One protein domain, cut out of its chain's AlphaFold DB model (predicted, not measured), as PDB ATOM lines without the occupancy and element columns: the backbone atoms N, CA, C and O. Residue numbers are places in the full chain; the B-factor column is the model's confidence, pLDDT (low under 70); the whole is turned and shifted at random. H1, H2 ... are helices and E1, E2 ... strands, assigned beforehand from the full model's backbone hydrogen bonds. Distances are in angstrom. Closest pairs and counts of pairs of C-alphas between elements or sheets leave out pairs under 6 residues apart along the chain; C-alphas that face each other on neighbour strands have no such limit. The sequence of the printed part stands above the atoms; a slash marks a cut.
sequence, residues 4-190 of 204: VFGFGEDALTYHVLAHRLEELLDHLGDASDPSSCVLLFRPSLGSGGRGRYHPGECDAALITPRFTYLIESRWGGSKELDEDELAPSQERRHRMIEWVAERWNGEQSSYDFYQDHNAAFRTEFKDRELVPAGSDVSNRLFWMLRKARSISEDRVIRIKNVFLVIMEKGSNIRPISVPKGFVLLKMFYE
ATOM      1  N   VAL A   4       2.660   2.110  14.109       93.38
ATOM      2  CA  VAL A   4       2.146   0.735  14.162       93.38
ATOM      3  C   VAL A   4       2.867  -0.093  15.229       93.38
ATOM      4  O   VAL A   4       4.090  -0.040  15.343       93.38
ATOM      5  N   PHE A   5       2.110  -0.871  16.001       91.38
ATOM      6  CA  PHE A   5       2.608  -1.896  16.918       91.38
ATOM      7  C   PHE A   5       1.933  -3.225  16.600       91.38
ATOM      8  O   PHE A   5       0.713  -3.271  16.496       91.38
ATOM      9  N   GLY A   6       2.699  -4.308  16.518       84.38
ATOM     10  CA  GLY A   6       2.153  -5.646  16.300       84.38
ATOM     11  C   GLY A   6       2.854  -6.391  15.175       84.38
ATOM     12  O   GLY A   6       3.854  -5.925  14.631       84.38
ATOM     13  N   PHE A   7       2.335  -7.572  14.870       73.69
ATOM     14  CA  PHE A   7       2.826  -8.468  13.829       73.69
ATOM     15  C   PHE A   7       1.653  -9.304  13.310       73.69
ATOM     16  O   PHE A   7       0.704  -9.563  14.047       73.69
ATOM     17  N   GLY A   8       1.698  -9.736  12.051       74.38
ATOM     18  CA  GLY A   8       0.647 -10.578  11.489       74.38
ATOM     19  C   GLY A   8       0.851 -10.872  10.010       74.38
ATOM     20  O   GLY A   8       1.527 -10.120   9.316       74.38
ATOM     21  N   GLU A   9       0.246 -11.962   9.543       75.50
ATOM     22  CA  GLU A   9       0.335 -12.435   8.149       75.50
ATOM     23  C   GLU A   9      -0.749 -11.841   7.232       75.50
ATOM     24  O   GLU A   9      -0.799 -12.140   6.042       75.50
ATOM     25  N   ASP A  10      -1.612 -10.978   7.765       84.69
ATOM     26  CA  ASP A  10      -2.665 -10.318   6.997       84.69
ATOM     27  C   ASP A  10      -2.135  -9.035   6.334       84.69
ATOM     28  O   ASP A  10      -2.266  -7.918   6.839       84.69
ATOM     29  N   ALA A  11      -1.493  -9.212   5.180       85.69
ATOM     30  CA  ALA A  11      -0.913  -8.110   4.421       85.69
ATOM     31  C   ALA A  11      -1.968  -7.130   3.882       85.69
ATOM     32  O   ALA A  11      -1.675  -5.940   3.758       85.69
ATOM     33  N   LEU A  12      -3.181  -7.598   3.568       86.12
ATOM     34  CA  LEU A  12      -4.216  -6.770   2.951       86.12
ATOM     35  C   LEU A  12      -4.856  -5.826   3.976       86.12
ATOM     36  O   LEU A  12      -4.934  -4.619   3.736       86.12
ATOM     37  N   THR A  13      -5.236  -6.343   5.144       90.75
ATOM     38  CA  THR A  13      -5.724  -5.526   6.259       90.75
ATOM     39  C   THR A  13      -4.633  -4.595   6.750       90.75
ATOM     40  O   THR A  13      -4.894  -3.406   6.926       90.75
ATOM     41  N   TYR A  14      -3.390  -5.072   6.891       91.69
ATOM     42  CA  TYR A  14      -2.272  -4.189   7.226       91.69
ATOM     43  C   TYR A  14      -2.139  -3.051   6.209       91.69
ATOM     44  O   TYR A  14      -2.031  -1.889   6.600       91.69
ATOM     45  N   HIS A  15      -2.188  -3.364   4.911       89.75
ATOM     46  CA  HIS A  15      -2.039  -2.365   3.864       89.75
ATOM     47  C   HIS A  15      -3.119  -1.283   3.951       89.75
ATOM     48  O   HIS A  15      -2.803  -0.092   3.955       89.75
ATOM     49  N   VAL A  16      -4.382  -1.688   4.095       90.81
ATOM     50  CA  VAL A  16      -5.509  -0.764   4.261       90.81
ATOM     51  C   VAL A  16      -5.332   0.109   5.507       90.81
ATOM     52  O   VAL A  16      -5.416   1.331   5.415       90.81
ATOM     53  N   LEU A  17      -5.032  -0.491   6.659       92.62
ATOM     54  CA  LEU A  17      -4.963   0.233   7.930       92.62
ATOM     55  C   LEU A  17      -3.727   1.140   8.055       92.62
ATOM     56  O   LEU A  17      -3.794   2.164   8.733       92.62
ATOM     57  N   ALA A  18      -2.601   0.777   7.436       91.69
ATOM     58  CA  ALA A  18      -1.344   1.514   7.557       91.69
ATOM     59  C   ALA A  18      -1.118   2.530   6.425       91.69
ATOM     60  O   ALA A  18      -0.576   3.608   6.680       91.69
ATOM     61  N   HIS A  19      -1.520   2.209   5.190       90.81
ATOM     62  CA  HIS A  19      -1.244   3.038   4.008       90.81
ATOM     63  C   HIS A  19      -2.454   3.820   3.499       90.81
ATOM     64  O   HIS A  19      -2.269   4.798   2.781       90.81
ATOM     65  N   ARG A  20      -3.676   3.438   3.887       94.12
ATOM     66  CA  ARG A  20      -4.921   4.127   3.506       94.12
ATOM     67  C   ARG A  20      -5.687   4.638   4.721       94.12
ATOM     68  O   ARG A  20      -6.913   4.691   4.728       94.12
ATOM     69  N   LEU A  21      -4.943   5.015   5.763       95.19
ATOM     70  CA  LEU A  21      -5.529   5.468   7.018       95.19
ATOM     71  C   LEU A  21      -6.369   6.740   6.849       95.19
ATOM     72  O   LEU A  21      -7.423   6.824   7.460       95.19
ATOM     73  N   GLU A  22      -5.932   7.700   6.028       96.00
ATOM     74  CA  GLU A  22      -6.692   8.936   5.761       96.00
ATOM     75  C   GLU A  22      -8.086   8.621   5.215       96.00
ATOM     76  O   GLU A  22      -9.090   9.013   5.797       96.00
ATOM     77  N   GLU A  23      -8.151   7.789   4.176       95.75
ATOM     78  CA  GLU A  23      -9.415   7.341   3.596       95.75
ATOM     79  C   GLU A  23     -10.278   6.572   4.608       95.75
ATOM     80  O   GLU A  23     -11.497   6.734   4.648       95.75
ATOM     81  N   LEU A  24      -9.673   5.726   5.445       95.62
ATOM     82  CA  LEU A  24     -10.402   5.000   6.485       95.62
ATOM     83  C   LEU A  24     -10.978   5.948   7.550       95.62
ATOM     84  O   LEU A  24     -12.113   5.757   7.985       95.62
ATOM     85  N   LEU A  25     -10.225   6.969   7.955       97.00
ATOM     86  CA  LEU A  25     -10.660   7.990   8.907       97.00
ATOM     87  C   LEU A  25     -11.807   8.839   8.340       97.00
ATOM     88  O   LEU A  25     -12.798   9.061   9.044       97.00
ATOM     89  N   ASP A  26     -11.740   9.202   7.058       96.69
ATOM     90  CA  ASP A  26     -12.817   9.898   6.348       96.69
ATOM     91  C   ASP A  26     -14.116   9.080   6.357       96.69
ATOM     92  O   ASP A  26     -15.176   9.590   6.730       96.69
ATOM     93  N   HIS A  27     -14.041   7.779   6.047       95.50
ATOM     94  CA  HIS A  27     -15.198   6.875   6.115       95.50
ATOM     95  C   HIS A  27     -15.772   6.738   7.532       95.50
ATOM     96  O   HIS A  27     -16.977   6.546   7.701       95.50
ATOM     97  N   LEU A  28     -14.927   6.837   8.561       96.12
ATOM     98  CA  LEU A  28     -15.343   6.800   9.965       96.12
ATOM     99  C   LEU A  28     -15.861   8.154  10.482       96.12
ATOM    100  O   LEU A  28     -16.335   8.219  11.624       96.12
ATOM    101  N   GLY A  29     -15.774   9.221   9.677       97.19
ATOM    102  CA  GLY A  29     -16.098  10.590  10.085       97.19
ATOM    103  C   GLY A  29     -15.181  11.112  11.197       97.19
ATOM    104  O   GLY A  29     -15.620  11.877  12.068       97.19
ATOM    105  N   ASP A  30     -13.931  10.652  11.225       97.19
ATOM    106  CA  ASP A  30     -12.933  11.021  12.222       97.19
ATOM    107  C   ASP A  30     -11.853  11.910  11.600       97.19
ATOM    108  O   ASP A  30     -10.965  11.433  10.915       97.19
ATOM    109  N   ALA A  31     -11.902  13.213  11.879       97.12
ATOM    110  CA  ALA A  31     -10.949  14.198  11.359       97.12
ATOM    111  C   ALA A  31      -9.568  14.183  12.058       97.12
ATOM    112  O   ALA A  31      -8.864  15.193  12.063       97.12
ATOM    113  N   SER A  32      -9.201  13.079  12.711       97.19
ATOM    114  CA  SER A  32      -7.907  12.932  13.377       97.19
ATOM    115  C   SER A  32      -6.758  12.933  12.365       97.19
ATOM    116  O   SER A  32      -6.837  12.282  11.329       97.19
ATOM    117  N   ASP A  33      -5.649  13.610  12.675       96.31
ATOM    118  CA  ASP A  33      -4.435  13.514  11.856       96.31
ATOM    119  C   ASP A  33      -3.852  12.088  11.967       96.31
ATOM    120  O   ASP A  33      -3.558  11.653  13.087       96.31
ATOM    121  N   PRO A  34      -3.603  11.366  10.854       96.12
ATOM    122  CA  PRO A  34      -2.916  10.073  10.857       96.12
ATOM    123  C   PRO A  34      -1.640  10.015  11.706       96.12
ATOM    124  O   PRO A  34      -1.302   8.954  12.230       96.12
ATOM    125  N   SER A  35      -0.900  11.124  11.828       96.12
ATOM    126  CA  SER A  35       0.326  11.199  12.637       96.12
ATOM    127  C   SER A  35       0.070  11.125  14.151       96.12
ATOM    128  O   SER A  35       0.943  10.696  14.909       96.12
ATOM    129  N   SER A  36      -1.142  11.487  14.580       96.69
ATOM    130  CA  SER A  36      -1.614  11.407  15.966       96.69
ATOM    131  C   SER A  36      -2.199  10.037  16.330       96.69
ATOM    132  O   SER A  36      -2.407   9.738  17.506       96.69
ATOM    133  N   CYS A  37      -2.431   9.184  15.331       97.69
ATOM    134  CA  CYS A  37      -3.031   7.871  15.507       97.69
ATOM    135  C   CYS A  37      -1.995   6.795  15.867       97.69
ATOM    136  O   CYS A  37      -0.817   6.845  15.490       97.69
ATOM    137  N   VAL A  38      -2.465   5.754  16.551       97.75
ATOM    138  CA  VAL A  38      -1.714   4.521  16.799       97.75
ATOM    139  C   VAL A  38      -2.510   3.329  16.294       97.75
ATOM    140  O   VAL A  38      -3.658   3.137  16.677       97.75
ATOM    141  N   LEU A  39      -1.874   2.492  15.483       97.06
ATOM    142  CA  LEU A  39      -2.434   1.229  15.024       97.06
ATOM    143  C   LEU A  39      -1.828   0.080  15.832       97.06
ATOM    144  O   LEU A  39      -0.615  -0.125  15.820       97.06
ATOM    145  N   LEU A  40      -2.670  -0.683  16.521       95.50
ATOM    146  CA  LEU A  40      -2.308  -1.975  17.088       95.50
ATOM    147  C   LEU A  40      -2.770  -3.054  16.114       95.50
ATOM    148  O   LEU A  40      -3.969  -3.278  15.972       95.50
ATOM    149  N   PHE A  41      -1.835  -3.695  15.427       93.81
ATOM    150  CA  PHE A  41      -2.131  -4.746  14.465       93.81
ATOM    151  C   PHE A  41      -2.112  -6.110  15.155       93.81
ATOM    152  O   PHE A  41      -1.115  -6.466  15.787       93.81
ATOM    153  N   ARG A  42      -3.228  -6.841  15.070       89.94
ATOM    154  CA  ARG A  42      -3.467  -8.124  15.748       89.94
ATOM    155  C   ARG A  42      -3.063  -8.123  17.230       89.94
ATOM    156  O   ARG A  42      -2.203  -8.904  17.650       89.94
ATOM    157  N   PRO A  43      -3.635  -7.232  18.064       88.94
ATOM    158  CA  PRO A  43      -3.338  -7.221  19.488       88.94
ATOM    159  C   PRO A  43      -3.789  -8.540  20.130       88.94
ATOM    160  O   PRO A  43      -4.968  -8.770  20.393       88.94
ATOM    161  N   SER A  44      -2.827  -9.415  20.415       85.25
ATOM    162  CA  SER A  44      -3.103 -10.707  21.038       85.25
ATOM    163  C   SER A  44      -3.475 -10.529  22.513       85.25
ATOM    164  O   SER A  44      -2.598 -10.436  23.378       85.25
ATOM    165  N   LEU A  45      -4.779 -10.501  22.813       85.31
ATOM    166  CA  LEU A  45      -5.340 -10.462  24.172       85.31
ATOM    167  C   LEU A  45      -5.813 -11.862  24.616       85.31
ATOM    168  O   LEU A  45      -6.868 -12.029  25.234       85.31
ATOM    169  N   GLY A  46      -5.010 -12.882  24.305       74.81
ATOM    170  CA  GLY A  46      -5.201 -14.272  24.725       74.81
ATOM    171  C   GLY A  46      -5.557 -15.230  23.588       74.81
ATOM    172  O   GLY A  46      -5.663 -14.851  22.425       74.81
ATOM    173  N   SER A  47      -5.727 -16.509  23.927       60.91
ATOM    174  CA  SER A  47      -5.857 -17.622  22.978       60.91
ATOM    175  C   SER A  47      -7.248 -17.710  22.334       60.91
ATOM    176  O   SER A  47      -8.071 -18.556  22.691       60.91
ATOM    177  N   GLY A  48      -7.526 -16.818  21.377       56.97
ATOM    178  CA  GLY A  48      -8.577 -16.989  20.359       56.97
ATOM    179  C   GLY A  48      -9.987 -17.293  20.885       56.97
ATOM    180  O   GLY A  48     -10.752 -17.981  20.217       56.97
ATOM    181  N   GLY A  49     -10.327 -16.849  22.101       56.62
ATOM    182  CA  GLY A  49     -11.641 -17.071  22.717       56.62
ATOM    183  C   GLY A  49     -11.937 -18.507  23.183       56.62
ATOM    184  O   GLY A  49     -13.066 -18.777  23.588       56.62
ATOM    185  N   ARG A  50     -10.959 -19.429  23.155       58.88
ATOM    186  CA  ARG A  50     -11.145 -20.840  23.569       58.88
ATOM    187  C   ARG A  50     -10.952 -21.083  25.074       58.88
ATOM    188  O   ARG A  50     -11.167 -22.195  25.547       58.88
ATOM    189  N   GLY A  51     -10.558 -20.057  25.829       66.75
ATOM    190  CA  GLY A  51     -10.375 -20.108  27.283       66.75
ATOM    191  C   GLY A  51     -11.384 -19.245  28.044       66.75
ATOM    192  O   GLY A  51     -11.979 -18.327  27.485       66.75
ATOM    193  N   ARG A  52     -11.537 -19.504  29.350       70.25
ATOM    194  CA  ARG A  52     -12.430 -18.722  30.232       70.25
ATOM    195  C   ARG A  52     -11.990 -17.267  30.420       70.25
ATOM    196  O   ARG A  52     -12.823 -16.427  30.734       70.25
ATOM    197  N   TYR A  53     -10.704 -16.983  30.224       65.12
ATOM    198  CA  TYR A  53     -10.042 -15.776  30.721       65.12
ATOM    199  C   TYR A  53      -9.670 -14.751  29.645       65.12
ATOM    200  O   TYR A  53      -8.798 -13.928  29.902       65.12
ATOM    201  N   HIS A  54     -10.212 -14.805  28.422       74.62
ATOM    202  CA  HIS A  54      -9.619 -14.052  27.306       74.62
ATOM    203  C   HIS A  54     -10.657 -13.367  26.411       74.62
ATOM    204  O   HIS A  54     -11.526 -14.059  25.874       74.62
ATOM    205  N   PRO A  55     -10.521 -12.049  26.159       71.44
ATOM    206  CA  PRO A  55     -11.180 -11.407  25.027       71.44
ATOM    207  C   PRO A  55     -10.774 -12.090  23.708       71.44
ATOM    208  O   PRO A  55     -11.608 -12.319  22.839       71.44
ATOM    209  N   GLY A  56      -9.510 -12.505  23.571       81.56
ATOM    210  CA  GLY A  56      -8.956 -13.001  22.309       81.56
ATOM    211  C   GLY A  56      -8.407 -11.861  21.452       81.56
ATOM    212  O   GLY A  56      -8.165 -10.772  21.953       81.56
ATOM    213  N   GLU A  57      -8.179 -12.109  20.172       85.94
ATOM    214  CA  GLU A  57      -7.454 -11.193  19.285       85.94
ATOM    215  C   GLU A  57      -8.368 -10.652  18.190       85.94
ATOM    216  O   GLU A  57      -8.865 -11.451  17.403       85.94
ATOM    217  N   CYS A  58      -8.593  -9.336  18.154       90.12
ATOM    218  CA  CYS A  58      -9.181  -8.671  16.989       90.12
ATOM    219  C   CYS A  58      -8.101  -8.421  15.927       90.12
ATOM    220  O   CYS A  58      -6.911  -8.385  16.252       90.12
ATOM    221  N   ASP A  59      -8.502  -8.208  14.676       92.56
ATOM    222  CA  ASP A  59      -7.552  -7.991  13.580       92.56
ATOM    223  C   ASP A  59      -6.759  -6.696  13.760       92.56
ATOM    224  O   ASP A  59      -5.561  -6.640  13.467       92.56
ATOM    225  N   ALA A  60      -7.393  -5.661  14.316       95.62
ATOM    226  CA  ALA A  60      -6.694  -4.456  14.738       95.62
ATOM    227  C   ALA A  60      -7.436  -3.654  15.815       95.62
ATOM    228  O   ALA A  60      -8.638  -3.803  16.034       95.62
ATOM    229  N   ALA A  61      -6.703  -2.745  16.455       96.81
ATOM    230  CA  ALA A  61      -7.260  -1.607  17.170       96.81
ATOM    231  C   ALA A  61      -6.607  -0.312  16.664       96.81
ATOM    232  O   ALA A  61      -5.400  -0.118  16.824       96.81
ATOM    233  N   LEU A  62      -7.393   0.575  16.057       97.94
ATOM    234  CA  LEU A  62      -6.952   1.912  15.660       97.94
ATOM    235  C   LEU A  62      -7.329   2.906  16.758       97.94
ATOM    236  O   LEU A  62      -8.502   3.124  17.043       97.94
ATOM    237  N   ILE A  63      -6.325   3.516  17.369       98.31
ATOM    238  CA  ILE A  63      -6.475   4.495  18.438       98.31
ATOM    239  C   ILE A  63      -6.275   5.890  17.846       98.31
ATOM    240  O   ILE A  63      -5.183   6.208  17.373       98.31
ATOM    241  N   THR A  64      -7.314   6.716  17.914       98.44
ATOM    242  CA  THR A  64      -7.314   8.132  17.533       98.44
ATOM    243  C   THR A  64      -7.515   9.010  18.777       98.44
ATOM    244  O   THR A  64      -7.908   8.501  19.835       98.44
ATOM    245  N   PRO A  65      -7.275  10.331  18.688       98.06
ATOM    246  CA  PRO A  65      -7.625  11.274  19.751       98.06
ATOM    247  C   PRO A  65      -9.102  11.249  20.177       98.06
ATOM    248  O   PRO A  65      -9.422  11.628  21.304       98.06
ATOM    249  N   ARG A  66     -10.014  10.774  19.316       97.44
ATOM    250  CA  ARG A  66     -11.461  10.770  19.585       97.44
ATOM    251  C   ARG A  66     -11.999   9.399  19.985       97.44
ATOM    252  O   ARG A  66     -12.872   9.319  20.852       97.44
ATOM    253  N   PHE A  67     -11.510   8.332  19.353       98.31
ATOM    254  CA  PHE A  67     -12.042   6.981  19.506       98.31
ATOM    255  C   PHE A  67     -10.947   5.910  19.463       98.31
ATOM    256  O   PHE A  67      -9.881   6.069  18.883       98.31
ATOM    257  N   THR A  68     -11.244   4.759  20.056       98.12
ATOM    258  CA  THR A  68     -10.544   3.496  19.818       98.12
ATOM    259  C   THR A  68     -11.449   2.602  18.983       98.12
ATOM    260  O   THR A  68     -12.466   2.101  19.462       98.12
ATOM    261  N   TYR A  69     -11.091   2.413  17.721       98.38
ATOM    262  CA  TYR A  69     -11.793   1.536  16.801       98.38
ATOM    263  C   TYR A  69     -11.265   0.114  16.958       98.38
ATOM    264  O   TYR A  69     -10.109  -0.145  16.633       98.38
ATOM    265  N   LEU A  70     -12.094  -0.802  17.453       97.31
ATOM    266  CA  LEU A  70     -11.801  -2.234  17.427       97.31
ATOM    267  C   LEU A  70     -12.270  -2.784  16.082       97.31
ATOM    268  O   LEU A  70     -13.435  -2.605  15.729       97.31
ATOM    269  N   ILE A  71     -11.375  -3.421  15.334       96.19
ATOM    270  CA  ILE A  71     -11.590  -3.787  13.933       96.19
ATOM    271  C   ILE A  71     -11.535  -5.308  13.789       96.19
ATOM    272  O   ILE A  71     -10.545  -5.934  14.168       96.19
ATOM    273  N   GLU A  72     -12.587  -5.872  13.200       94.25
ATOM    274  CA  GLU A  72     -12.607  -7.223  12.629       94.25
ATOM    275  C   GLU A  72     -12.727  -7.071  11.112       94.25
ATOM    276  O   GLU A  72     -13.489  -6.228  10.630       94.25
ATOM    277  N   SER A  73     -11.963  -7.850  10.360       92.31
ATOM    278  CA  SER A  73     -11.804  -7.715   8.920       92.31
ATOM    279  C   SER A  73     -12.203  -8.981   8.157       92.31
ATOM    280  O   SER A  73     -12.146 -10.109   8.658       92.31
ATOM    281  N   ARG A  74     -12.664  -8.785   6.919       90.50
ATOM    282  CA  ARG A  74     -12.961  -9.840   5.941       90.50
ATOM    283  C   ARG A  74     -12.529  -9.391   4.561       90.50
ATOM    284  O   ARG A  74     -12.586  -8.199   4.251       90.50
ATOM    285  N   TRP A  75     -12.127 -10.339   3.722       87.06
ATOM    286  CA  TRP A  75     -11.696 -10.044   2.360       87.06
ATOM    287  C   TRP A  75     -12.666 -10.638   1.339       87.06
ATOM    288  O   TRP A  75     -13.236 -11.708   1.550       87.06
ATOM    289  N   GLY A  76     -12.836  -9.950   0.212       79.19
ATOM    290  CA  GLY A  76     -13.575 -10.451  -0.941       79.19
ATOM    291  C   GLY A  76     -13.014 -11.794  -1.407       79.19
ATOM    292  O   GLY A  76     -11.809 -11.931  -1.602       79.19
ATOM    293  N   GLY A  77     -13.886 -12.791  -1.565       70.56
ATOM    294  CA  GLY A  77     -13.503 -14.139  -1.996       70.56
ATOM    295  C   GLY A  77     -12.999 -15.066  -0.884       70.56
ATOM    296  O   GLY A  77     -12.679 -16.219  -1.173       70.56
ATOM    297  N   SER A  78     -12.948 -14.619   0.379       71.19
ATOM    298  CA  SER A  78     -12.742 -15.539   1.501       71.19
ATOM    299  C   SER A  78     -14.043 -16.281   1.826       71.19
ATOM    300  O   SER A  78     -15.127 -15.700   1.792       71.19
ATOM    301  N   LYS A  79     -13.940 -17.565   2.202       64.50
ATOM    302  CA  LYS A  79     -15.099 -18.353   2.671       64.50
ATOM    303  C   LYS A  79     -15.776 -17.730   3.893       64.50
ATOM    304  O   LYS A  79     -16.951 -17.952   4.130       64.50
ATOM    305  N   GLU A  80     -15.029 -16.948   4.665       64.38
ATOM    306  CA  GLU A  80     -15.531 -16.261   5.855       64.38
ATOM    307  C   GLU A  80     -16.493 -15.118   5.514       64.38
ATOM    308  O   GLU A  80     -17.256 -14.689   6.374       64.38
ATOM    309  N   LEU A  81     -16.453 -14.601   4.280       68.06
ATOM    310  CA  LEU A  81     -17.434 -13.638   3.790       68.06
ATOM    311  C   LEU A  81     -18.738 -14.329   3.348       68.06
ATOM    312  O   LEU A  81     -19.774 -13.678   3.321       68.06
ATOM    313  N   ASP A  82     -18.699 -15.633   3.041       64.62
ATOM    314  CA  ASP A  82     -19.884 -16.426   2.675       64.62
ATOM    315  C   ASP A  82     -20.738 -16.821   3.894       64.62
ATOM    316  O   ASP A  82     -21.883 -17.233   3.729       64.62
ATOM    317  N   GLU A  83     -20.196 -16.711   5.113       64.06
ATOM    318  CA  GLU A  83     -20.921 -16.993   6.364       64.06
ATOM    319  C   GLU A  83     -21.820 -15.820   6.810       64.06
ATOM    320  O   GLU A  83     -22.477 -15.915   7.843       64.06
ATOM    321  N   ASP A  84     -21.870 -14.741   6.016       64.38
ATOM    322  CA  ASP A  84     -22.701 -13.530   6.132       64.38
ATOM    323  C   ASP A  84     -22.610 -12.739   7.459       64.38
ATOM    324  O   ASP A  84     -23.084 -11.603   7.494       64.38
ATOM    325  N   GLU A  85     -21.968 -13.250   8.520       74.38
ATOM    326  CA  GLU A  85     -21.940 -12.661   9.872       74.38
ATOM    327  C   GLU A  85     -20.580 -12.808  10.589       74.38
ATOM    328  O   GLU A  85     -19.799 -13.725  10.333       74.38
ATOM    329  N   LEU A  86     -20.283 -11.903  11.539       81.88
ATOM    330  CA  LEU A  86     -19.193 -12.137  12.497       81.88
ATOM    331  C   LEU A  86     -19.574 -13.294  13.421       81.88
ATOM    332  O   LEU A  86     -20.716 -13.416  13.863       81.88
ATOM    333  N   ALA A  87     -18.593 -14.111  13.799       84.69
ATOM    334  CA  ALA A  87     -18.843 -15.160  14.772       84.69
ATOM    335  C   ALA A  87     -19.274 -14.534  16.117       84.69
ATOM    336  O   ALA A  87     -18.654 -13.562  16.566       84.69
ATOM    337  N   PRO A  88     -20.230 -15.129  16.860       86.81
ATOM    338  CA  PRO A  88     -20.661 -14.607  18.165       86.81
ATOM    339  C   PRO A  88     -19.525 -14.420  19.189       86.81
ATOM    340  O   PRO A  88     -19.655 -13.675  20.164       86.81
ATOM    341  N   SER A  89     -18.398 -15.115  19.003       86.56
ATOM    342  CA  SER A  89     -17.179 -14.949  19.795       86.56
ATOM    343  C   SER A  89     -16.445 -13.631  19.511       86.56
ATOM    344  O   SER A  89     -15.927 -13.037  20.458       86.56
ATOM    345  N   GLN A  90     -16.428 -13.155  18.261       88.38
ATOM    346  CA  GLN A  90     -15.835 -11.870  17.862       88.38
ATOM    347  C   GLN A  90     -16.643 -10.705  18.449       88.38
ATOM    348  O   GLN A  90     -16.090  -9.829  19.110       88.38
ATOM    349  N   GLU A  91     -17.974 -10.757  18.361       91.12
ATOM    350  CA  GLU A  91     -18.834  -9.751  19.000       91.12
ATOM    351  C   GLU A  91     -18.668  -9.719  20.526       91.12
ATOM    352  O   GLU A  91     -18.606  -8.657  21.150       91.12
ATOM    353  N   ARG A  92     -18.599 -10.897  21.164       91.00
ATOM    354  CA  ARG A  92     -18.417 -10.993  22.620       91.00
ATOM    355  C   ARG A  92     -17.081 -10.391  23.051       91.00
ATOM    356  O   ARG A  92     -17.051  -9.690  24.058       91.00
ATOM    357  N   ARG A  93     -16.005 -10.623  22.294       91.06
ATOM    358  CA  ARG A  93     -14.680 -10.033  22.545       91.06
ATOM    359  C   ARG A  93     -14.742  -8.515  22.604       91.06
ATOM    360  O   ARG A  93     -14.244  -7.933  23.564       91.06
ATOM    361  N   HIS A  94     -15.356  -7.895  21.604       94.06
ATOM    362  CA  HIS A  94     -15.478  -6.444  21.525       94.06
ATOM    363  C   HIS A  94     -16.218  -5.887  22.739       94.06
ATOM    364  O   HIS A  94     -15.701  -5.004  23.420       94.06
ATOM    365  N   ARG A  95     -17.353  -6.502  23.098       94.06
ATOM    366  CA  ARG A  95     -18.116  -6.128  24.297       94.06
ATOM    367  C   ARG A  95     -17.328  -6.300  25.592       94.06
ATOM    368  O   ARG A  95     -17.448  -5.473  26.484       94.06
ATOM    369  N   MET A  96     -16.513  -7.348  25.715       94.38
ATOM    370  CA  MET A  96     -15.653  -7.532  26.890       94.38
ATOM    371  C   MET A  96     -14.607  -6.416  27.000       94.38
ATOM    372  O   MET A  96     -14.366  -5.921  28.098       94.38
ATOM    373  N   ILE A  97     -13.991  -6.011  25.884       95.19
ATOM    374  CA  ILE A  97     -13.007  -4.917  25.866       95.19
ATOM    375  C   ILE A  97     -13.689  -3.585  26.202       95.19
ATOM    376  O   ILE A  97     -13.178  -2.841  27.038       95.19
ATOM    377  N   GLU A  98     -14.850  -3.314  25.606       96.31
ATOM    378  CA  GLU A  98     -15.683  -2.140  25.890       96.31
ATOM    379  C   GLU A  98     -16.058  -2.059  27.369       96.31
ATOM    380  O   GLU A  98     -15.776  -1.060  28.027       96.31
ATOM    381  N   TRP A  99     -16.558  -3.157  27.935       96.88
ATOM    382  CA  TRP A  99     -16.940  -3.230  29.341       96.88
ATOM    383  C   TRP A  99     -15.796  -2.859  30.287       96.88
ATOM    384  O   TRP A  99     -16.016  -2.161  31.282       96.88
ATOM    385  N   VAL A 100     -14.575  -3.322  29.985       96.38
ATOM    386  CA  VAL A 100     -13.376  -2.998  30.771       96.38
ATOM    387  C   VAL A 100     -12.998  -1.530  30.588       96.38
ATOM    388  O   VAL A 100     -12.720  -0.856  31.577       96.38
ATOM    389  N   ALA A 101     -13.018  -1.017  29.357       96.69
ATOM    390  CA  ALA A 101     -12.684   0.375  29.063       96.69
ATOM    391  C   ALA A 101     -13.627   1.376  29.754       96.69
ATOM    392  O   ALA A 101     -13.163   2.399  30.247       96.69
ATOM    393  N   GLU A 102     -14.922   1.064  29.839       97.19
ATOM    394  CA  GLU A 102     -15.932   1.898  30.505       97.19
ATOM    395  C   GLU A 102     -15.752   1.985  32.025       97.19
ATOM    396  O   GLU A 102     -16.147   2.972  32.644       97.19
ATOM    397  N   ARG A 103     -15.205   0.934  32.644       97.31
ATOM    398  CA  ARG A 103     -15.102   0.817  34.108       97.31
ATOM    399  C   ARG A 103     -13.721   1.161  34.631       97.31
ATOM    400  O   ARG A 103     -13.579   1.513  35.798       97.31
ATOM    401  N   TRP A 104     -12.695   1.052  33.797       96.88
ATOM    402  CA  TRP A 104     -11.338   1.328  34.226       96.88
ATOM    403  C   TRP A 104     -11.086   2.835  34.284       96.88
ATOM    404  O   TRP A 104     -11.102   3.536  33.275       96.88
ATOM    405  N   ASN A 105     -10.793   3.340  35.481       92.00
ATOM    406  CA  ASN A 105     -10.599   4.774  35.726       92.00
ATOM    407  C   ASN A 105      -9.271   5.345  35.176       92.00
ATOM    408  O   ASN A 105      -9.037   6.553  35.249       92.00
ATOM    409  N   GLY A 106      -8.396   4.496  34.626       92.94
ATOM    410  CA  GLY A 106      -7.116   4.890  34.041       92.94
ATOM    411  C   GLY A 106      -5.913   4.852  34.988       92.94
ATOM    412  O   GLY A 106      -4.775   4.873  34.522       92.94
ATOM    413  N   GLU A 107      -6.152   4.787  36.294       91.38
ATOM    414  CA  GLU A 107      -5.123   4.866  37.342       91.38
ATOM    415  C   GLU A 107      -5.030   3.570  38.146       91.38
ATOM    416  O   GLU A 107      -3.956   3.185  38.606       91.38
ATOM    417  N   GLN A 108      -6.152   2.861  38.253       93.38
ATOM    418  CA  GLN A 108      -6.269   1.604  38.960       93.38
ATOM    419  C   GLN A 108      -5.335   0.546  38.365       93.38
ATOM    420  O   GLN A 108      -5.219   0.398  37.139       93.38
ATOM    421  N   SER A 109      -4.677  -0.216  39.240       94.62
ATOM    422  CA  SER A 109      -3.876  -1.359  38.819       94.62
ATOM    423  C   SER A 109      -4.773  -2.462  38.242       94.62
ATOM    424  O   SER A 109      -5.954  -2.567  38.565       94.62
ATOM    425  N   SER A 110      -4.214  -3.344  37.409       93.50
ATOM    426  CA  SER A 110      -4.965  -4.513  36.925       93.50
ATOM    427  C   SER A 110      -5.394  -5.448  38.060       93.50
ATOM    428  O   SER A 110      -6.333  -6.219  37.890       93.50
ATOM    429  N   TYR A 111      -4.684  -5.413  39.196       95.38
ATOM    430  CA  TYR A 111      -5.016  -6.191  40.386       95.38
ATOM    431  C   TYR A 111      -6.260  -5.646  41.073       95.38
ATOM    432  O   TYR A 111      -7.226  -6.388  41.233       95.38
ATOM    433  N   ASP A 112      -6.265  -4.354  41.392       96.25
ATOM    434  CA  ASP A 112      -7.404  -3.716  42.054       96.25
ATOM    435  C   ASP A 112      -8.639  -3.774  41.150       96.25
ATOM    436  O   ASP A 112      -9.712  -4.170  41.594       96.25
ATOM    437  N   PHE A 113      -8.466  -3.519  39.844       96.50
ATOM    438  CA  PHE A 113      -9.560  -3.637  38.880       96.50
ATOM    439  C   PHE A 113     -10.140  -5.055  38.876       96.50
ATOM    440  O   PHE A 113     -11.354  -5.235  38.841       96.50
ATOM    441  N   TYR A 114      -9.289  -6.084  38.943       95.38
ATOM    442  CA  TYR A 114      -9.761  -7.463  39.008       95.38
ATOM    443  C   TYR A 114     -10.566  -7.748  40.280       95.38
ATOM    444  O   TYR A 114     -11.631  -8.361  40.188       95.38
ATOM    445  N   GLN A 115     -10.093  -7.298  41.447       96.19
ATOM    446  CA  GLN A 115     -10.803  -7.492  42.716       96.19
ATOM    447  C   GLN A 115     -12.182  -6.824  42.701       96.19
ATOM    448  O   GLN A 115     -13.174  -7.458  43.063       96.19
ATOM    449  N   ASP A 116     -12.253  -5.590  42.206       97.00
ATOM    450  CA  ASP A 116     -13.475  -4.784  42.242       97.00
ATOM    451  C   ASP A 116     -14.525  -5.251  41.225       97.00
ATOM    452  O   ASP A 116     -15.732  -5.140  41.455       97.00
ATOM    453  N   HIS A 117     -14.081  -5.781  40.082       96.31
ATOM    454  CA  HIS A 117     -14.944  -5.940  38.915       96.31
ATOM    455  C   HIS A 117     -15.159  -7.383  38.453       96.31
ATOM    456  O   HIS A 117     -16.107  -7.625  37.704       96.31
ATOM    457  N   ASN A 118     -14.370  -8.369  38.895       94.56
ATOM    458  CA  ASN A 118     -14.490  -9.740  38.376       94.56
ATOM    459  C   ASN A 118     -15.860 -10.389  38.663       94.56
ATOM    460  O   ASN A 118     -16.392 -11.109  37.819       94.56
ATOM    461  N   ALA A 119     -16.466 -10.116  39.825       94.69
ATOM    462  CA  ALA A 119     -17.802 -10.630  40.141       94.69
ATOM    463  C   ALA A 119     -18.864 -10.081  39.172       94.69
ATOM    464  O   ALA A 119     -19.610 -10.857  38.576       94.69
ATOM    465  N   ALA A 120     -18.872  -8.763  38.949       96.75
ATOM    466  CA  ALA A 120     -19.775  -8.116  37.998       96.75
ATOM    467  C   ALA A 120     -19.514  -8.575  36.553       96.75
ATOM    468  O   ALA A 120     -20.454  -8.805  35.794       96.75
ATOM    469  N   PHE A 121     -18.244  -8.774  36.186       95.44
ATOM    470  CA  PHE A 121     -17.856  -9.284  34.874       95.44
ATOM    471  C   PHE A 121     -18.425 -10.683  34.611       95.44
ATOM    472  O   PHE A 121     -18.979 -10.932  33.544       95.44
ATOM    473  N   ARG A 122     -18.343 -11.589  35.595       93.12
ATOM    474  CA  ARG A 122     -18.914 -12.946  35.514       93.12
ATOM    475  C   ARG A 122     -20.437 -12.944  35.380       93.12
ATOM    476  O   ARG A 122     -20.991 -13.841  34.746       93.12
ATOM    477  N   THR A 123     -21.113 -11.966  35.982       94.94
ATOM    478  CA  THR A 123     -22.563 -11.786  35.833       94.94
ATOM    479  C   THR A 123     -22.929 -11.351  34.414       94.94
ATOM    480  O   THR A 123     -23.867 -11.904  33.841       94.94
ATOM    481  N   GLU A 124     -22.176 -10.407  33.845       95.31
ATOM    482  CA  GLU A 124     -22.396  -9.891  32.488       95.31
ATOM    483  C   GLU A 124     -22.065 -10.944  31.419       95.31
ATOM    484  O   GLU A 124     -22.889 -11.296  30.573       95.31
ATOM    485  N   PHE A 125     -20.862 -11.512  31.488       92.38
ATOM    486  CA  PHE A 125     -20.348 -12.472  30.519       92.38
ATOM    487  C   PHE A 125     -20.420 -13.882  31.096       92.38
ATOM    488  O   PHE A 125     -19.398 -14.500  31.383       92.38
ATOM    489  N   LYS A 126     -21.645 -14.385  31.283       86.75
ATOM    490  CA  LYS A 126     -21.928 -15.734  31.808       86.75
ATOM    491  C   LYS A 126     -21.043 -16.773  31.120       86.75
ATOM    492  O   LYS A 126     -21.296 -16.997  29.948       86.75
ATOM    493  N   ASP A 127     -20.135 -17.441  31.847       85.31
ATOM    494  CA  ASP A 127     -19.105 -18.391  31.347       85.31
ATOM    495  C   ASP A 127     -17.706 -17.814  31.050       85.31
ATOM    496  O   ASP A 127     -16.796 -18.551  30.645       85.31
ATOM    497  N   ARG A 128     -17.506 -16.515  31.263       87.75
ATOM    498  CA  ARG A 128     -16.211 -15.842  31.176       87.75
ATOM    499  C   ARG A 128     -15.809 -15.260  32.514       87.75
ATOM    500  O   ARG A 128     -16.618 -14.993  33.398       87.75
ATOM    501  N   GLU A 129     -14.511 -15.071  32.632       89.25
ATOM    502  CA  GLU A 129     -13.869 -14.447  33.768       89.25
ATOM    503  C   GLU A 129     -12.999 -13.317  33.259       89.25
ATOM    504  O   GLU A 129     -12.484 -13.355  32.133       89.25
ATOM    505  N   LEU A 130     -12.836 -12.307  34.101       90.62
ATOM    506  CA  LEU A 130     -11.907 -11.247  33.797       90.62
ATOM    507  C   LEU A 130     -10.491 -11.836  33.716       90.62
ATOM    508  O   LEU A 130     -10.162 -12.827  34.372       90.62
ATOM    509  N   VAL A 131      -9.644 -11.234  32.889       88.81
ATOM    510  CA  VAL A 131      -8.238 -11.637  32.762       88.81
ATOM    511  C   VAL A 131      -7.553 -11.562  34.137       88.81
ATOM    512  O   VAL A 131      -7.570 -10.489  34.748       88.81
ATOM    513  N   PRO A 132      -6.934 -12.648  34.645       88.12
ATOM    514  CA  PRO A 132      -6.268 -12.613  35.940       88.12
ATOM    515  C   PRO A 132      -5.190 -11.533  35.971       88.12
ATOM    516  O   PRO A 132      -4.413 -11.384  35.019       88.12
ATOM    517  N   ALA A 133      -5.144 -10.778  37.064       90.00
ATOM    518  CA  ALA A 133      -4.162  -9.721  37.252       90.00
ATOM    519  C   ALA A 133      -2.724 -10.251  37.139       90.00
ATOM    520  O   ALA A 133      -2.422 -11.359  37.576       90.00
ATOM    521  N   GLY A 134      -1.841  -9.458  36.528       87.38
ATOM    522  CA  GLY A 134      -0.433  -9.818  36.329       87.38
ATOM    523  C   GLY A 134      -0.170 -10.819  35.200       87.38
ATOM    524  O   GLY A 134       0.987 -11.008  34.832       87.38
ATOM    525  N   SER A 135      -1.206 -11.421  34.602       90.56
ATOM    526  CA  SER A 135      -1.040 -12.230  33.389       90.56
ATOM    527  C   SER A 135      -0.613 -11.376  32.192       90.56
ATOM    528  O   SER A 135      -0.986 -10.206  32.091       90.56
ATOM    529  N   ASP A 136       0.090 -11.973  31.226       90.06
ATOM    530  CA  ASP A 136       0.473 -11.295  29.977       90.06
ATOM    531  C   ASP A 136      -0.723 -10.690  29.244       90.06
ATOM    532  O   ASP A 136      -0.634  -9.596  28.689       90.06
ATOM    533  N   VAL A 137      -1.855 -11.394  29.254       89.38
ATOM    534  CA  VAL A 137      -3.087 -10.925  28.619       89.38
ATOM    535  C   VAL A 137      -3.621  -9.684  29.330       89.38
ATOM    536  O   VAL A 137      -3.966  -8.706  28.669       89.38
ATOM    537  N   SER A 138      -3.644  -9.698  30.665       92.25
ATOM    538  CA  SER A 138      -4.021  -8.529  31.460       92.25
ATOM    539  C   SER A 138      -3.072  -7.359  31.184       92.25
ATOM    540  O   SER A 138      -3.520  -6.264  30.844       92.25
ATOM    541  N   ASN A 139      -1.761  -7.602  31.184       92.00
ATOM    542  CA  ASN A 139      -0.758  -6.576  30.909       92.00
ATOM    543  C   ASN A 139      -0.945  -5.932  29.527       92.00
ATOM    544  O   ASN A 139      -0.902  -4.708  29.421       92.00
ATOM    545  N   ARG A 140      -1.209  -6.726  28.481       92.25
ATOM    546  CA  ARG A 140      -1.457  -6.218  27.120       92.25
ATOM    547  C   ARG A 140      -2.774  -5.454  27.008       92.25
ATOM    548  O   ARG A 140      -2.787  -4.387  26.400       92.25
ATOM    549  N   LEU A 141      -3.849  -5.947  27.631       93.81
ATOM    550  CA  LEU A 141      -5.142  -5.254  27.659       93.81
ATOM    551  C   LEU A 141      -4.997  -3.882  28.320       93.81
ATOM    552  O   LEU A 141      -5.301  -2.862  27.707       93.81
ATOM    553  N   PHE A 142      -4.455  -3.828  29.536       95.31
ATOM    554  CA  PHE A 142      -4.268  -2.560  30.240       95.31
ATOM    555  C   PHE A 142      -3.218  -1.663  29.581       95.31
ATOM    556  O   PHE A 142      -3.310  -0.444  29.681       95.31
ATOM    557  N   TRP A 143      -2.230  -2.217  28.875       95.00
ATOM    558  CA  TRP A 143      -1.325  -1.417  28.049       95.00
ATOM    559  C   TRP A 143      -2.060  -0.749  26.879       95.00
ATOM    560  O   TRP A 143      -1.883   0.451  26.668       95.00
ATOM    561  N   MET A 144      -2.926  -1.483  26.170       95.94
ATOM    562  CA  MET A 144      -3.767  -0.925  25.106       95.94
ATOM    563  C   MET A 144      -4.673   0.183  25.651       95.94
ATOM    564  O   MET A 144      -4.714   1.268  25.077       95.94
ATOM    565  N   LEU A 145      -5.337  -0.044  26.790       96.69
ATOM    566  CA  LEU A 145      -6.206   0.960  27.408       96.69
ATOM    567  C   LEU A 145      -5.423   2.197  27.873       96.69
ATOM    568  O   LEU A 145      -5.863   3.324  27.648       96.69
ATOM    569  N   ARG A 146      -4.222   2.027  28.448       97.06
ATOM    570  CA  ARG A 146      -3.319   3.151  28.765       97.06
ATOM    571  C   ARG A 146      -2.940   3.932  27.513       97.06
ATOM    572  O   ARG A 146      -2.935   5.160  27.550       97.06
ATOM    573  N   LYS A 147      -2.637   3.239  26.411       96.94
ATOM    574  CA  LYS A 147      -2.313   3.877  25.131       96.94
ATOM    575  C   LYS A 147      -3.502   4.688  24.613       96.94
ATOM    576  O   LYS A 147      -3.322   5.869  24.326       96.94
ATOM    577  N   ALA A 148      -4.695   4.094  24.596       97.56
ATOM    578  CA  ALA A 148      -5.941   4.758  24.219       97.56
ATOM    579  C   ALA A 148      -6.193   6.018  25.048       97.56
ATOM    580  O   ALA A 148      -6.368   7.105  24.503       97.56
ATOM    581  N   ARG A 149      -6.088   5.906  26.374       97.19
ATOM    582  CA  ARG A 149      -6.235   7.038  27.290       97.19
ATOM    583  C   ARG A 149      -5.190   8.132  27.074       97.19
ATOM    584  O   ARG A 149      -5.517   9.302  27.224       97.19
ATOM    585  N   SER A 150      -3.944   7.769  26.761       96.88
ATOM    586  CA  SER A 150      -2.859   8.741  26.560       96.88
ATOM    587  C   SER A 150      -2.983   9.551  25.270       96.88
ATOM    588  O   SER A 150      -2.406  10.630  25.187       96.88
ATOM    589  N   ILE A 151      -3.697   9.014  24.278       96.81
ATOM    590  CA  ILE A 151      -3.927   9.655  22.978       96.81
ATOM    591  C   ILE A 151      -5.241  10.438  22.989       96.81
ATOM    592  O   ILE A 151      -5.327  11.477  22.346       96.81
ATOM    593  N   SER A 152      -6.238   9.956  23.735       96.12
ATOM    594  CA  SER A 152      -7.541  10.604  23.861       96.12
ATOM    595  C   SER A 152      -7.435  12.033  24.404       96.12
ATOM    596  O   SER A 152      -6.809  12.260  25.444       96.12
ATOM    597  N   GLU A 153      -8.091  12.983  23.732       93.69
ATOM    598  CA  GLU A 153      -8.029  14.424  24.038       93.69
ATOM    599  C   GLU A 153      -8.456  14.749  25.476       93.69
ATOM    600  O   GLU A 153      -7.884  15.624  26.125       93.69
ATOM    601  N   ASP A 154      -9.434  14.011  26.001       94.56
ATOM    602  CA  ASP A 154      -9.996  14.198  27.341       94.56
ATOM    603  C   ASP A 154      -9.700  13.030  28.287       94.56
ATOM    604  O   ASP A 154     -10.278  12.927  29.372       94.56
ATOM    605  N   ARG A 155      -8.779  12.142  27.891       94.75
ATOM    606  CA  ARG A 155      -8.419  10.916  28.617       94.75
ATOM    607  C   ARG A 155      -9.590   9.942  28.809       94.75
ATOM    608  O   ARG A 155      -9.464   8.998  29.593       94.75
ATOM    609  N   VAL A 156     -10.706  10.103  28.103       95.38
ATOM    610  CA  VAL A 156     -11.817   9.142  28.117       95.38
ATOM    611  C   VAL A 156     -11.637   8.160  26.968       95.38
ATOM    612  O   VAL A 156     -11.409   8.549  25.822       95.38
ATOM    613  N   ILE A 157     -11.735   6.864  27.263       97.62
ATOM    614  CA  ILE A 157     -11.665   5.826  26.234       97.62
ATOM    615  C   ILE A 157     -13.069   5.640  25.669       97.62
ATOM    616  O   ILE A 157     -13.981   5.236  26.384       97.62
ATOM    617  N   ARG A 158     -13.243   5.937  24.381       97.31
ATOM    618  CA  ARG A 158     -14.497   5.711  23.655       97.31
ATOM    619  C   ARG A 158     -14.265   4.643  22.610       97.31
ATOM    620  O   ARG A 158     -13.440   4.851  21.725       97.31
ATOM    621  N   ILE A 159     -14.968   3.523  22.702       97.62
ATOM    622  CA  ILE A 159     -14.805   2.425  21.750       97.62
ATOM    623  C   ILE A 159     -15.864   2.504  20.652       97.62
ATOM    624  O   ILE A 159     -17.018   2.846  20.896       97.62
ATOM    625  N   LYS A 160     -15.448   2.199  19.421       98.00
ATOM    626  CA  LYS A 160     -16.337   1.917  18.293       98.00
ATOM    627  C   LYS A 160     -15.944   0.580  17.680       98.00
ATOM    628  O   LYS A 160     -14.767   0.333  17.437       98.00
ATOM    629  N   ASN A 161     -16.930  -0.263  17.408       97.62
ATOM    630  CA  ASN A 161     -16.703  -1.551  16.766       97.62
ATOM    631  C   ASN A 161     -16.835  -1.383  15.252       97.62
ATOM    632  O   ASN A 161     -17.818  -0.818  14.773       97.62
ATOM    633  N   VAL A 162     -15.838  -1.840  14.502       96.69
ATOM    634  CA  VAL A 162     -15.772  -1.710  13.046       96.69
ATOM    635  C   VAL A 162     -15.707  -3.095  12.436       96.69
ATOM    636  O   VAL A 162     -14.876  -3.917  12.819       96.69
ATOM    637  N   PHE A 163     -16.585  -3.328  11.467       94.44
ATOM    638  CA  PHE A 163     -16.512  -4.478  10.588       94.44
ATOM    639  C   PHE A 163     -15.967  -4.013   9.238       94.44
ATOM    640  O   PHE A 163     -16.660  -3.330   8.481       94.44
ATOM    641  N   LEU A 164     -14.696  -4.307   8.979       94.31
ATOM    642  CA  LEU A 164     -13.970  -3.881   7.791       94.31
ATOM    643  C   LEU A 164     -14.053  -4.955   6.707       94.31
ATOM    644  O   LEU A 164     -13.574  -6.069   6.877       94.31
ATOM    645  N   VAL A 165     -14.602  -4.610   5.553       92.19
ATOM    646  CA  VAL A 165     -14.676  -5.510   4.404       92.19
ATOM    647  C   VAL A 165     -13.807  -4.954   3.287       92.19
ATOM    648  O   VAL A 165     -14.053  -3.854   2.793       92.19
ATOM    649  N   ILE A 166     -12.784  -5.710   2.894       91.88
ATOM    650  CA  ILE A 166     -11.803  -5.314   1.882       91.88
ATOM    651  C   ILE A 166     -12.065  -6.111   0.607       91.88
ATOM    652  O   ILE A 166     -12.011  -7.335   0.623       91.88
ATOM    653  N   MET A 167     -12.371  -5.451  -0.504       90.06
ATOM    654  CA  MET A 167     -12.815  -6.121  -1.734       90.06
ATOM    655  C   MET A 167     -12.106  -5.583  -2.962       90.06
ATOM    656  O   MET A 167     -11.615  -4.460  -2.968       90.06
ATOM    657  N   GLU A 168     -12.099  -6.369  -4.027       89.25
ATOM    658  CA  GLU A 168     -11.625  -5.900  -5.320       89.25
ATOM    659  C   GLU A 168     -12.599  -4.855  -5.893       89.25
ATOM    660  O   GLU A 168     -13.826  -5.016  -5.839       89.25
ATOM    661  N   LYS A 169     -12.067  -3.760  -6.436       88.88
ATOM    662  CA  LYS A 169     -12.856  -2.700  -7.069       88.88
ATOM    663  C   LYS A 169     -13.686  -3.275  -8.222       88.88
ATOM    664  O   LYS A 169     -13.170  -3.962  -9.090       88.88
ATOM    665  N   GLY A 170     -14.984  -2.975  -8.231       85.81
ATOM    666  CA  GLY A 170     -15.918  -3.499  -9.238       85.81
ATOM    667  C   GLY A 170     -16.510  -4.876  -8.916       85.81
ATOM    668  O   GLY A 170     -17.378  -5.338  -9.654       85.81
ATOM    669  N   SER A 171     -16.120  -5.510  -7.804       85.06
ATOM    670  CA  SER A 171     -16.764  -6.742  -7.335       85.06
ATOM    671  C   SER A 171     -18.243  -6.535  -7.007       85.06
ATOM    672  O   SER A 171     -18.625  -5.548  -6.375       85.06
ATOM    673  N   ASN A 172     -19.074  -7.518  -7.364       78.88
ATOM    674  CA  ASN A 172     -20.462  -7.580  -6.914       78.88
ATOM    675  C   ASN A 172     -20.508  -8.007  -5.448       78.88
ATOM    676  O   ASN A 172     -20.143  -9.130  -5.101       78.88
ATOM    677  N   ILE A 173     -20.990  -7.113  -4.590       72.50
ATOM    678  CA  ILE A 173     -21.064  -7.351  -3.151       72.50
ATOM    679  C   ILE A 173     -22.454  -7.874  -2.818       72.50
ATOM    680  O   ILE A 173     -23.451  -7.181  -3.039       72.50
ATOM    681  N   ARG A 174     -22.525  -9.079  -2.253       76.69
ATOM    682  CA  ARG A 174     -23.758  -9.548  -1.613       76.69
ATOM    683  C   ARG A 174     -24.076  -8.668  -0.397       76.69
ATOM    684  O   ARG A 174     -23.157  -8.085   0.180       76.69
ATOM    685  N   PRO A 175     -25.350  -8.518  -0.006       79.81
ATOM    686  CA  PRO A 175     -25.686  -7.880   1.262       79.81
ATOM    687  C   PRO A 175     -24.923  -8.556   2.405       79.81
ATOM    688  O   PRO A 175     -24.961  -9.772   2.517       79.81
ATOM    689  N   ILE A 176     -24.226  -7.765   3.218       82.75
ATOM    690  CA  ILE A 176     -23.454  -8.256   4.364       82.75
ATOM    691  C   ILE A 176     -24.272  -7.943   5.611       82.75
ATOM    692  O   ILE A 176     -24.657  -6.781   5.799       82.75
ATOM    693  N   SER A 177     -24.546  -8.948   6.441       84.06
ATOM    694  CA  SER A 177     -25.187  -8.720   7.733       84.06
ATOM    695  C   SER A 177     -24.189  -8.006   8.639       84.06
ATOM    696  O   SER A 177     -23.033  -8.409   8.782       84.06
ATOM    697  N   VAL A 178     -24.610  -6.878   9.205       85.19
ATOM    698  CA  VAL A 178     -23.765  -6.079  10.094       85.19
ATOM    699  C   VAL A 178     -24.196  -6.370  11.521       85.19
ATOM    700  O   VAL A 178     -25.338  -6.060  11.876       85.19
ATOM    701  N   PRO A 179     -23.304  -6.923  12.357       83.56
ATOM    702  CA  PRO A 179     -23.603  -7.155  13.756       83.56
ATOM    703  C   PRO A 179     -24.075  -5.889  14.461       83.56
ATOM    704  O   PRO A 179     -23.604  -4.775  14.200       83.56
ATOM    705  N   LYS A 180     -25.006  -6.047  15.401       87.50
ATOM    706  CA  LYS A 180     -25.535  -4.910  16.157       87.50
ATOM    707  C   LYS A 180     -24.397  -4.191  16.887       87.50
ATOM    708  O   LYS A 180     -23.652  -4.800  17.647       87.50
ATOM    709  N   GLY A 181     -24.314  -2.874  16.703       90.50
ATOM    710  CA  GLY A 181     -23.288  -2.040  17.335       90.50
ATOM    711  C   GLY A 181     -21.963  -1.975  16.571       90.50
ATOM    712  O   GLY A 181     -21.039  -1.324  17.053       90.50
ATOM    713  N   PHE A 182     -21.871  -2.600  15.392       94.31
ATOM    714  CA  PHE A 182     -20.741  -2.445  14.480       94.31
ATOM    715  C   PHE A 182     -21.055  -1.427  13.382       94.31
ATOM    716  O   PHE A 182     -22.174  -1.338  12.878       94.31
ATOM    717  N   VAL A 183     -20.032  -0.671  12.991       94.94
ATOM    718  CA  VAL A 183     -20.030   0.145  11.777       94.94
ATOM    719  C   VAL A 183     -19.418  -0.687  10.657       94.94
ATOM    720  O   VAL A 183     -18.277  -1.129  10.774       94.94
ATOM    721  N   LEU A 184     -20.166  -0.896   9.575       93.38
ATOM    722  CA  LEU A 184     -19.640  -1.536   8.371       93.38
ATOM    723  C   LEU A 184     -18.821  -0.526   7.567       93.38
ATOM    724  O   LEU A 184     -19.351   0.502   7.148       93.38
ATOM    725  N   LEU A 185     -17.559  -0.855   7.304       93.88
ATOM    726  CA  LEU A 185     -16.674  -0.083   6.442       93.88
ATOM    727  C   LEU A 185     -16.251  -0.956   5.265       93.88
ATOM    728  O   LEU A 185     -15.795  -2.080   5.454       93.88
ATOM    729  N   LYS A 186     -16.409  -0.444   4.046       92.62
ATOM    730  CA  LYS A 186     -15.997  -1.134   2.821       92.62
ATOM    731  C   LYS A 186     -14.810  -0.406   2.208       92.62
ATOM    732  O   LYS A 186     -14.930   0.771   1.892       92.62
ATOM    733  N   MET A 187     -13.701  -1.110   2.020       93.31
ATOM    734  CA  MET A 187     -12.522  -0.607   1.314       93.31
ATOM    735  C   MET A 187     -12.332  -1.405   0.034       93.31
ATOM    736  O   MET A 187     -12.541  -2.618   0.010       93.31
ATOM    737  N   PHE A 188     -11.909  -0.725  -1.026       91.06
ATOM    738  CA  PHE A 188     -11.713  -1.348  -2.331       91.06
ATOM    739  C   PHE A 188     -10.254  -1.297  -2.739       91.06
ATOM    740  O   PHE A 188      -9.684  -0.210  -2.744       91.06
ATOM    741  N   TYR A 189      -9.654  -2.426  -3.098       86.88
ATOM    742  CA  TYR A 189      -8.330  -2.467  -3.714       86.88
ATOM    743  C   TYR A 189      -8.454  -2.732  -5.213       86.88
ATOM    744  O   TYR A 189      -9.383  -3.397  -5.667       86.88
ATOM    745  N   GLU A 190      -7.519  -2.196  -5.986       85.81
ATOM    746  CA  GLU A 190      -7.310  -2.636  -7.362       85.81
ATOM    747  C   GLU A 190      -6.300  -3.785  -7.307       85.81
ATOM    748  O   GLU A 190      -5.256  -3.638  -6.660       85.81
TER     749      GLU A 190
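This is residues 4 to 190 of the 204 residues of an uncharacterized protein of Methanomassiliicoccus sp (UniProt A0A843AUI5). A strongly twisted six-stranded sheet makes the middle layer of three: it curls round H1 on one face, where H2 also lies, and H3 and H5 cover the other face. H4 sits off the sheet at one end of the long axis; the ends of E5 and E6 reach toward the other. The printed part has 187 residues with five named helices and six named strands, in the order E1 H1 H2 E2 E3 E4 H3 H4 H5 E5 E6; across the mixed sheet the order is E1 E2 E3 E4 E5 E6. The class is mixed, helices and strands; the whole is compact, with a radius of gyration of the C-alphas of 16.5 A, and only just elongated, spanning 52 by 35 by 27 A.

Start at E4, residues 68 to 75, and its parallel neighbour E5, residues 159 to 168, where N 162 and O 70 are 2.8 A apart. E6, residues 182 to 189, an edge strand, is parallel to E5, with N 185 and O 163 at 2.9 A. E3, residues 60 to 63, and E2, residues 38 to 41, complete the meander E2 E3 E4, two successive antiparallel hairpins, with N 69 and O 62, and N 40 and O 61, each 2.8 A apart. E1, residues 4 to 6, the other edge, is parallel to E2, with N 5 and O 39 at 2.8 A. The sheet curls round H1, residues 11 to 19; its closest C-alphas to E4 are Thr 13 and Ser 73, 7.0 A. H2, residues 21 to 27, is on the sheet at a height of 7.5 A. H3, residues 88 to 103, is on the opposite face from H2, over E5 and along it at 19 degrees on the local plane; the closest C-alphas are Glu 98 and Ile 159, 6.2 A. H5, residues 136 to 151, is over E3; the closest C-alphas are Ile 63 and Ala 148, 5.8 A. H4, residues 110 to 124, only just touches H5, with 3 pairs of C-alphas within 8 A, closest Ser 110 and Ser 138, 6.8 A. Every O i to N i+4 pair is within hydrogen-bond range in H1, H2, H3 and H5, and 9 of 11 in H4.

Find C-alpha 4 at (2.146, 0.735, 14.162), where E1 begins, and C-alpha 189 at (-8.330, -2.467, -3.714), where E6 ends. E5 runs 28.5 A, H3 22.9 A and H5 22.5 A.

The C-alphas farthest apart, Gln 115 and Gly 170, are 52.4 A apart. The printed part has no cut; the long links are E2 to E3, E4 to H3, H4 to H5 and E5 to E6. Look for pLDDT under 70 at residues 47 to 51, 53 and 79 to 84.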